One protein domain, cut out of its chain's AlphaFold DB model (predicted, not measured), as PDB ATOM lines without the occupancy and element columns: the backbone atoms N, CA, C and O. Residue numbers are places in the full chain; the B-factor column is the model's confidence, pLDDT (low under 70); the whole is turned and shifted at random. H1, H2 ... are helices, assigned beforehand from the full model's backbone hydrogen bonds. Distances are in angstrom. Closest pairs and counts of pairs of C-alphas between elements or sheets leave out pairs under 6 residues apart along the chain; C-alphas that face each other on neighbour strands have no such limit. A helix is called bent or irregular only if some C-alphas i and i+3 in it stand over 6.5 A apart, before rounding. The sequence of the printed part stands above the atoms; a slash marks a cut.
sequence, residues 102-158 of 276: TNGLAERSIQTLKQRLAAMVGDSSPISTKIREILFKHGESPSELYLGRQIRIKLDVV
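This is residues 102 to 158 of the 276 residues of the protein "Endonuclease" of Eumeta variegata (UniProt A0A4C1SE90). The model is a loose, open Z of three helices and a tail: the long helix H1 makes one stroke, H2 and then the small H3 make the slanting stroke that folds back from its far end, and residues 148 to 158 make the last stroke. H1 and H2 form a V, meeting through residues 113 to 117 of H1, while residues 102 to 111 of H1 and the tail residues 153 to 158 stick out free. The printed part has 57 residues with three named helices, in the order H1, H2, H3, and no named strand; its class is all helix. It is loose, with a radius of gyration of the C-alphas of 13.8 A, and flat, spanning 36 by 33 by 16 A.

H1 covers residues 102 to 119, from C-alpha 102 at (40.626, -39.411, -57.845) to C-alpha 119 at (43.346, -11.897, -57.074), 27.7 A from first to last C-alpha. It is irregular: C-alphas 102 and 105 are 7.7 A apart, where about 5 A is the distance in a regular helix, and its line is a rough one. H2 covers residues 127 to 136 and is 14.4 A long from first to last C-alpha. H3 covers residues 142 to 147, 8.6 A from first to last C-alpha, and ends with C-alpha 147 at (45.052, -32.305, -35.135).

H1 touches H2 with residues 113 to 117 alone, and their closest C-alphas, those of Arg 116 and Ile 134, are 6.9 A apart. Their lines stand at a steep tilt of 63 degrees, and they run opposite ways. H2 and H3 are close but not clearly touching, their closest C-alphas being those of Leu 135 and Pro 142, 7.9 A apart. They run the same way at a steep tilt of 63 degrees. H1 and H3 are apart. Every O i to N i+4 pair is within hydrogen-bond range in H2 and H3, and 13 of 14 are in H1.

The two C-alphas farthest apart are those of Thr 102 and Val 157, at 39.1 A. The printed part has no cut. The link from H1 to H2, with 7 residues, is short, and the link from H2 to H3, with 5 residues, is tight. Without the stretches that stand free, the body of 41 residues spans 36 by 18 by 12 A. The mean pLDDT of the printed part is 70.2, and 30 residues are under 70: residues 102 to 106, 108 to 109, 135 to 146 and 148 to 158.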
ATOM      1  N   THR A 102      40.136 -38.811 -59.100       54.50
ATOM      2  CA  THR A 102      40.626 -39.411 -57.845       54.50
ATOM      3  C   THR A 102      41.662 -38.530 -57.133       54.50
ATOM      4  O   THR A 102      41.787 -38.610 -55.915       54.50
ATOM      5  N   ASN A 103      42.357 -37.645 -57.859       68.81
ATOM      6  CA  ASN A 103      43.217 -36.593 -57.299       68.81
ATOM      7  C   ASN A 103      42.487 -35.234 -57.191       68.81
ATOM      8  O   ASN A 103      43.082 -34.208 -56.851       68.81
ATOM      9  N   GLY A 104      41.178 -35.208 -57.472       65.56
ATOM     10  CA  GLY A 104      40.401 -33.984 -57.648       65.56
ATOM     11  C   GLY A 104      40.417 -33.044 -56.439       65.56
ATOM     12  O   GLY A 104      40.284 -31.837 -56.613       65.56
ATOM     13  N   LEU A 105      40.632 -33.549 -55.218       64.31
ATOM     14  CA  LEU A 105      40.774 -32.700 -54.031       64.31
ATOM     15  C   LEU A 105      42.057 -31.852 -54.085       64.31
ATOM     16  O   LEU A 105      42.001 -30.650 -53.818       64.31
ATOM     17  N   ALA A 106      43.189 -32.434 -54.490       63.06
ATOM     18  CA  ALA A 106      44.445 -31.703 -54.654       63.06
ATOM     19  C   ALA A 106      44.359 -30.728 -55.837       63.06
ATOM     20  O   ALA A 106      44.700 -29.554 -55.690       63.06
ATOM     21  N   GLU A 107      43.813 -31.168 -56.975       73.50
ATOM     22  CA  GLU A 107      43.595 -30.314 -58.152       73.50
ATOM     23  C   GLU A 107      42.725 -29.091 -57.828       73.50
ATOM     24  O   GLU A 107      43.080 -27.965 -58.182       73.50
ATOM     25  N   ARG A 108      41.611 -29.281 -57.104       69.00
ATOM     26  CA  ARG A 108      40.735 -28.182 -56.666       69.00
ATOM     27  C   ARG A 108      41.415 -27.271 -55.653       69.00
ATOM     28  O   ARG A 108      41.277 -26.058 -55.770       69.00
ATOM     29  N   SER A 109      42.197 -27.822 -54.727       69.12
ATOM     30  CA  SER A 109      42.965 -27.033 -53.753       69.12
ATOM     31  C   SER A 109      43.999 -26.141 -54.450       69.12
ATOM     32  O   SER A 109      44.064 -24.938 -54.192       69.12
ATOM     33  N   ILE A 110      44.741 -26.695 -55.415       73.31
ATOM     34  CA  ILE A 110      45.701 -25.963 -56.252       73.31
ATOM     35  C   ILE A 110      44.986 -24.921 -57.127       73.31
ATOM     36  O   ILE A 110      45.477 -23.800 -57.264       73.31
ATOM     37  N   GLN A 111      43.818 -25.245 -57.693       74.31
ATOM     38  CA  GLN A 111      43.011 -24.303 -58.472       74.31
ATOM     39  C   GLN A 111      42.538 -23.119 -57.614       74.31
ATOM     40  O   GLN A 111      42.701 -21.970 -58.027       74.31
ATOM     41  N   THR A 112      42.019 -23.376 -56.411       77.56
ATOM     42  CA  THR A 112      41.585 -22.341 -55.459       77.56
ATOM     43  C   THR A 112      42.754 -21.473 -54.989       77.56
ATOM     44  O   THR A 112      42.624 -20.248 -54.953       77.56
ATOM     45  N   LEU A 113      43.912 -22.072 -54.691       76.44
ATOM     46  CA  LEU A 113      45.131 -21.342 -54.333       76.44
ATOM     47  C   LEU A 113      45.587 -20.421 -55.476       76.44
ATOM     48  O   LEU A 113      45.800 -19.231 -55.249       76.44
ATOM     49  N   LYS A 114      45.662 -20.932 -56.714       80.94
ATOM     50  CA  LYS A 114      46.027 -20.140 -57.903       80.94
ATOM     51  C   LYS A 114      45.049 -18.988 -58.156       80.94
ATOM     52  O   LYS A 114      45.492 -17.876 -58.420       80.94
ATOM     53  N   GLN A 115      43.741 -19.222 -58.030       81.44
ATOM     54  CA  GLN A 115      42.715 -18.183 -58.188       81.44
ATOM     55  C   GLN A 115      42.829 -17.079 -57.127       81.44
ATOM     56  O   GLN A 115      42.740 -15.899 -57.461       81.44
ATOM     57  N   ARG A 116      43.070 -17.438 -55.859       79.00
ATOM     58  CA  ARG A 116      43.260 -16.451 -54.786       79.00
ATOM     59  C   ARG A 116      44.575 -15.678 -54.935       79.00
ATOM     60  O   ARG A 116      44.569 -14.465 -54.775       79.00
ATOM     61  N   LEU A 117      45.672 -16.340 -55.314       81.69
ATOM     62  CA  LEU A 117      46.944 -15.667 -55.609       81.69
ATOM     63  C   LEU A 117      46.827 -14.703 -56.799       81.69
ATOM     64  O   LEU A 117      47.366 -13.603 -56.729       81.69
ATOM     65  N   ALA A 118      46.077 -15.069 -57.846       84.69
ATOM     66  CA  ALA A 118      45.792 -14.190 -58.983       84.69
ATOM     67  C   ALA A 118      45.007 -12.927 -58.573       84.69
ATOM     68  O   ALA A 118      45.293 -11.840 -59.069       84.69
ATOM     69  N   ALA A 119      44.071 -13.045 -57.626       83.38
ATOM     70  CA  ALA A 119      43.346 -11.897 -57.074       83.38
ATOM     71  C   ALA A 119      44.232 -10.963 -56.218       83.38
ATOM     72  O   ALA A 119      43.904  -9.792 -56.070       83.38
ATOM     73  N   MET A 120      45.359 -11.459 -55.693       80.62
ATOM     74  CA  MET A 120      46.325 -10.698 -54.883       80.62
ATOM     75  C   MET A 120      47.555 -10.241 -55.691       80.62
ATOM     76  O   MET A 120      48.606  -9.958 -55.115       80.62
ATOM     77  N   VAL A 121      47.490 -10.193 -57.027       79.81
ATOM     78  CA  VAL A 121      48.634  -9.771 -57.870       79.81
ATOM     79  C   VAL A 121      49.003  -8.296 -57.658       79.81
ATOM     80  O   VAL A 121      50.184  -7.972 -57.723       79.81
ATOM     81  N   GLY A 122      48.034  -7.429 -57.342       79.44
ATOM     82  CA  GLY A 122      48.269  -5.995 -57.118       79.44
ATOM     83  C   GLY A 122      48.980  -5.636 -55.804       79.44
ATOM     84  O   GLY A 122      49.546  -4.552 -55.702       79.44
ATOM     85  N   ASP A 123      48.987  -6.526 -54.807       79.50
ATOM     86  CA  ASP A 123      49.629  -6.258 -53.515       79.50
ATOM     87  C   ASP A 123      51.157  -6.400 -53.609       79.50
ATOM     88  O   ASP A 123      51.661  -7.432 -54.053       79.50
ATOM     89  N   SER A 124      51.921  -5.440 -53.082       82.00
ATOM     90  CA  SER A 124      53.398  -5.519 -53.049       82.00
ATOM     91  C   SER A 124      53.953  -6.460 -51.952       82.00
ATOM     92  O   SER A 124      55.157  -6.554 -51.728       82.00
ATOM     93  N   SER A 125      53.084  -7.168 -51.220       81.75
ATOM     94  CA  SER A 125      53.486  -8.075 -50.136       81.75
ATOM     95  C   SER A 125      54.259  -9.307 -50.642       81.75
ATOM     96  O   SER A 125      53.937  -9.839 -51.709       81.75
ATOM     97  N   PRO A 126      55.214  -9.852 -49.863       86.25
ATOM     98  CA  PRO A 126      55.895 -11.091 -50.225       86.25
ATOM     99  C   PRO A 126      54.921 -12.278 -50.279       86.25
ATOM    100  O   PRO A 126      53.923 -12.336 -49.553       86.25
ATOM    101  N   ILE A 127      55.238 -13.259 -51.129       78.19
ATOM    102  CA  ILE A 127      54.374 -14.415 -51.421       78.19
ATOM    103  C   ILE A 127      53.996 -15.226 -50.167       78.19
ATOM    104  O   ILE A 127      52.885 -15.742 -50.078       78.19
ATOM    105  N   SER A 128      54.879 -15.275 -49.166       75.00
ATOM    106  CA  SER A 128      54.646 -15.922 -47.869       75.00
ATOM    107  C   SER A 128      53.496 -15.286 -47.081       75.00
ATOM    108  O   SER A 128      52.692 -16.009 -46.492       75.00
ATOM    109  N   THR A 129      53.359 -13.957 -47.114       76.31
ATOM    110  CA  THR A 129      52.225 -13.243 -46.506       76.31
ATOM    111  C   THR A 129      50.935 -13.520 -47.276       76.31
ATOM    112  O   THR A 129      49.922 -13.838 -46.663       76.31
ATOM    113  N   LYS A 130      50.973 -13.510 -48.618       76.31
ATOM    114  CA  LYS A 130      49.794 -13.823 -49.451       76.31
ATOM    115  C   LYS A 130      49.279 -15.247 -49.210       76.31
ATOM    116  O   LYS A 130      48.084 -15.450 -49.029       76.31
ATOM    117  N   ILE A 131      50.180 -16.230 -49.140       75.62
ATOM    118  CA  ILE A 131      49.833 -17.623 -48.811       75.62
ATOM    119  C   ILE A 131      49.240 -17.720 -47.396       75.62
ATOM    120  O   ILE A 131      48.237 -18.405 -47.207       75.62
ATOM    121  N   ARG A 132      49.806 -17.005 -46.413       72.25
ATOM    122  CA  ARG A 132      49.295 -16.959 -45.033       72.25
ATOM    123  C   ARG A 132      47.856 -16.429 -44.965       72.25
ATOM    124  O   ARG A 132      47.009 -17.096 -44.378       72.25
ATOM    125  N   GLU A 133      47.564 -15.300 -45.612       73.94
ATOM    126  CA  GLU A 133      46.203 -14.739 -45.702       73.94
ATOM    127  C   GLU A 133      45.216 -15.708 -46.371       73.94
ATOM    128  O   GLU A 133      44.092 -15.910 -45.908       73.94
ATOM    129  N   ILE A 134      45.652 -16.376 -47.444       76.81
ATOM    130  CA  ILE A 134      44.840 -17.368 -48.154       76.81
ATOM    131  C   ILE A 134      44.486 -18.562 -47.259       76.81
ATOM    132  O   ILE A 134      43.354 -19.043 -47.339       76.81
ATOM    133  N   LEU A 135      45.417 -19.019 -46.416       67.00
ATOM    134  CA  LEU A 135      45.223 -20.143 -45.495       67.00
ATOM    135  C   LEU A 135      44.346 -19.778 -44.289       67.00
ATOM    136  O   LEU A 135      43.483 -20.573 -43.920       67.00
ATOM    137  N   PHE A 136      44.496 -18.579 -43.712       68.19
ATOM    138  CA  PHE A 136      43.650 -18.127 -42.595       68.19
ATOM    139  C   PHE A 136      42.182 -17.892 -42.985       68.19
ATOM    140  O   PHE A 136      41.310 -17.904 -42.121       68.19
ATOM    141  N   LYS A 137      41.875 -17.728 -44.279       64.06
ATOM    142  CA  LYS A 137      40.510 -17.505 -44.793       64.06
ATOM    143  C   LYS A 137      39.696 -18.798 -45.013       64.06
ATOM    144  O   LYS A 137      38.802 -18.836 -45.863       64.06
ATOM    145  N   HIS A 138      40.021 -19.869 -44.293       58.28
ATOM    146  CA  HIS A 138      39.216 -21.093 -44.197       58.28
ATOM    147  C   HIS A 138      38.463 -21.097 -42.855       58.28
ATOM    148  O   HIS A 138      38.985 -20.603 -41.860       58.28
ATOM    149  N   GLY A 139      37.206 -21.565 -42.842       56.41
ATOM    150  CA  GLY A 139      36.315 -21.418 -41.675       56.41
ATOM    151  C   GLY A 139      36.793 -22.188 -40.441       56.41
ATOM    152  O   GLY A 139      36.807 -21.648 -39.334       56.41
ATOM    153  N   GLU A 140      37.254 -23.412 -40.683       58.00
ATOM    154  CA  GLU A 140      38.093 -24.208 -39.789       58.00
ATOM    155  C   GLU A 140      39.527 -24.149 -40.319       58.00
ATOM    156  O   GLU A 140      39.751 -24.108 -41.537       58.00
ATOM    157  N   SER A 141      40.513 -24.140 -39.427       61.97
ATOM    158  CA  SER A 141      41.911 -24.106 -39.860       61.97
ATOM    159  C   SER A 141      42.378 -25.497 -40.330       61.97
ATOM    160  O   SER A 141      42.033 -26.505 -39.711       61.97
ATOM    161  N   PRO A 142      43.228 -25.610 -41.371       57.34
ATOM    162  CA  PRO A 142      43.794 -26.906 -41.763       57.34
ATOM    163  C   PRO A 142      44.539 -27.616 -40.618       57.34
ATOM    164  O   PRO A 142      44.550 -28.840 -40.550       57.34
ATOM    165  N   SER A 143      45.110 -26.850 -39.685       58.22
ATOM    166  CA  SER A 143      45.737 -27.322 -38.443       58.22
ATOM    167  C   SER A 143      44.763 -27.927 -37.423       58.22
ATOM    168  O   SER A 143      45.142 -28.821 -36.677       58.22
ATOM    169  N   GLU A 144      43.524 -27.446 -37.375       65.25
ATOM    170  CA  GLU A 144      42.459 -27.904 -36.471       65.25
ATOM    171  C   GLU A 144      41.853 -29.216 -36.974       65.25
ATOM    172  O   GLU A 144      41.765 -30.179 -36.212       65.25
ATOM    173  N   LEU A 145      41.585 -29.291 -38.283       59.84
ATOM    174  CA  LEU A 145      41.217 -30.526 -38.983       59.84
ATOM    175  C   LEU A 145      42.315 -31.599 -38.892       59.84
ATOM    176  O   LEU A 145      42.016 -32.766 -38.654       59.84
ATOM    177  N   TYR A 146      43.588 -31.219 -39.046       62.53
ATOM    178  CA  TYR A 146      44.720 -32.152 -38.984       62.53
ATOM    179  C   TYR A 146      44.984 -32.706 -37.573       62.53
ATOM    180  O   TYR A 146      45.360 -33.866 -37.433       62.53
ATOM    181  N   LEU A 147      44.794 -31.896 -36.523       71.75
ATOM    182  CA  LEU A 147      45.052 -32.305 -35.135       71.75
ATOM    183  C   LEU A 147      43.806 -32.813 -34.387       71.75
ATOM    184  O   LEU A 147      43.924 -33.174 -33.215       71.75
ATOM    185  N   GLY A 148      42.622 -32.784 -35.009       65.50
ATOM    186  CA  GLY A 148      41.347 -33.129 -34.366       65.50
ATOM    187  C   GLY A 148      40.979 -32.226 -33.180       65.50
ATOM    188  O   GLY A 148      40.204 -32.628 -32.313       65.50
ATOM    189  N   ARG A 149      41.578 -31.030 -33.087       66.50
ATOM    190  CA  ARG A 149      41.415 -30.098 -31.963       66.50
ATOM    191  C   ARG A 149      41.758 -28.669 -32.361       66.50
ATOM    192  O   ARG A 149      42.718 -28.433 -33.093       66.50
ATOM    193  N   GLN A 150      41.074 -27.703 -31.758       62.69
ATOM    194  CA  GLN A 150      41.482 -26.302 -31.832       62.69
ATOM    195  C   GLN A 150      42.833 -26.090 -31.134       62.69
ATOM    196  O   GLN A 150      43.035 -26.467 -29.973       62.69
ATOM    197  N   ILE A 151      43.776 -25.471 -31.849       68.88
ATOM    198  CA  ILE A 151      45.003 -24.938 -31.253       68.88
ATOM    199  C   ILE A 151      44.615 -23.635 -30.557       68.88
ATOM    200  O   ILE A 151      44.579 -22.595 -31.203       68.88
ATOM    201  N   ARG A 152      44.318 -23.704 -29.253       62.00
ATOM    202  CA  ARG A 152      43.888 -22.537 -28.468       62.00
ATOM    203  C   ARG A 152      44.917 -21.405 -28.544       62.00
ATOM    204  O   ARG A 152      45.971 -21.473 -27.909       62.00
ATOM    205  N   ILE A 153      44.583 -20.355 -29.280       67.81
ATOM    206  CA  ILE A 153      45.310 -19.088 -29.343       67.81
ATOM    207  C   ILE A 153      44.543 -18.011 -28.569       67.81
ATOM    208  O   ILE A 153      43.344 -18.123 -28.323       67.81
ATOM    209  N   LYS A 154      45.217 -16.914 -28.201       64.81
ATOM    210  CA  LYS A 154      44.602 -15.810 -27.429       64.81
ATOM    211  C   LYS A 154      43.389 -15.155 -28.122       64.81
ATOM    212  O   LYS A 154      42.635 -14.451 -27.464       64.81
ATOM    213  N   LEU A 155      43.208 -15.389 -29.424       58.62
ATOM    214  CA  LEU A 155      42.101 -14.883 -30.241       58.62
ATOM    215  C   LEU A 155      40.814 -15.726 -30.141       58.62
ATOM    216  O   LEU A 155      39.737 -15.198 -30.404       58.62
ATOM    217  N   ASP A 156      40.885 -16.997 -29.723       57.41
ATOM    218  CA  ASP A 156      39.704 -17.884 -29.694       57.41
ATOM    219  C   ASP A 156      38.672 -17.480 -28.630       57.41
ATOM    220  O   ASP A 156      37.498 -17.823 -28.735       57.41
ATOM    221  N   VAL A 157      39.088 -16.669 -27.651       59.53
ATOM    222  CA  VAL A 157      38.235 -16.057 -26.614       59.53
ATOM    223  C   VAL A 157      37.136 -15.155 -27.216       59.53
ATOM    224  O   VAL A 157      36.178 -14.816 -26.530       59.53
ATOM    225  N   VAL A 158      37.258 -14.763 -28.492       61.84
ATOM    226  CA  VAL A 158      36.421 -13.735 -29.141       61.84
ATOM    227  C   VAL A 158      35.424 -14.317 -30.168       61.84
ATOM    228  O   VAL A 158      34.619 -13.575 -30.728       61.84
TER     229      VAL A 158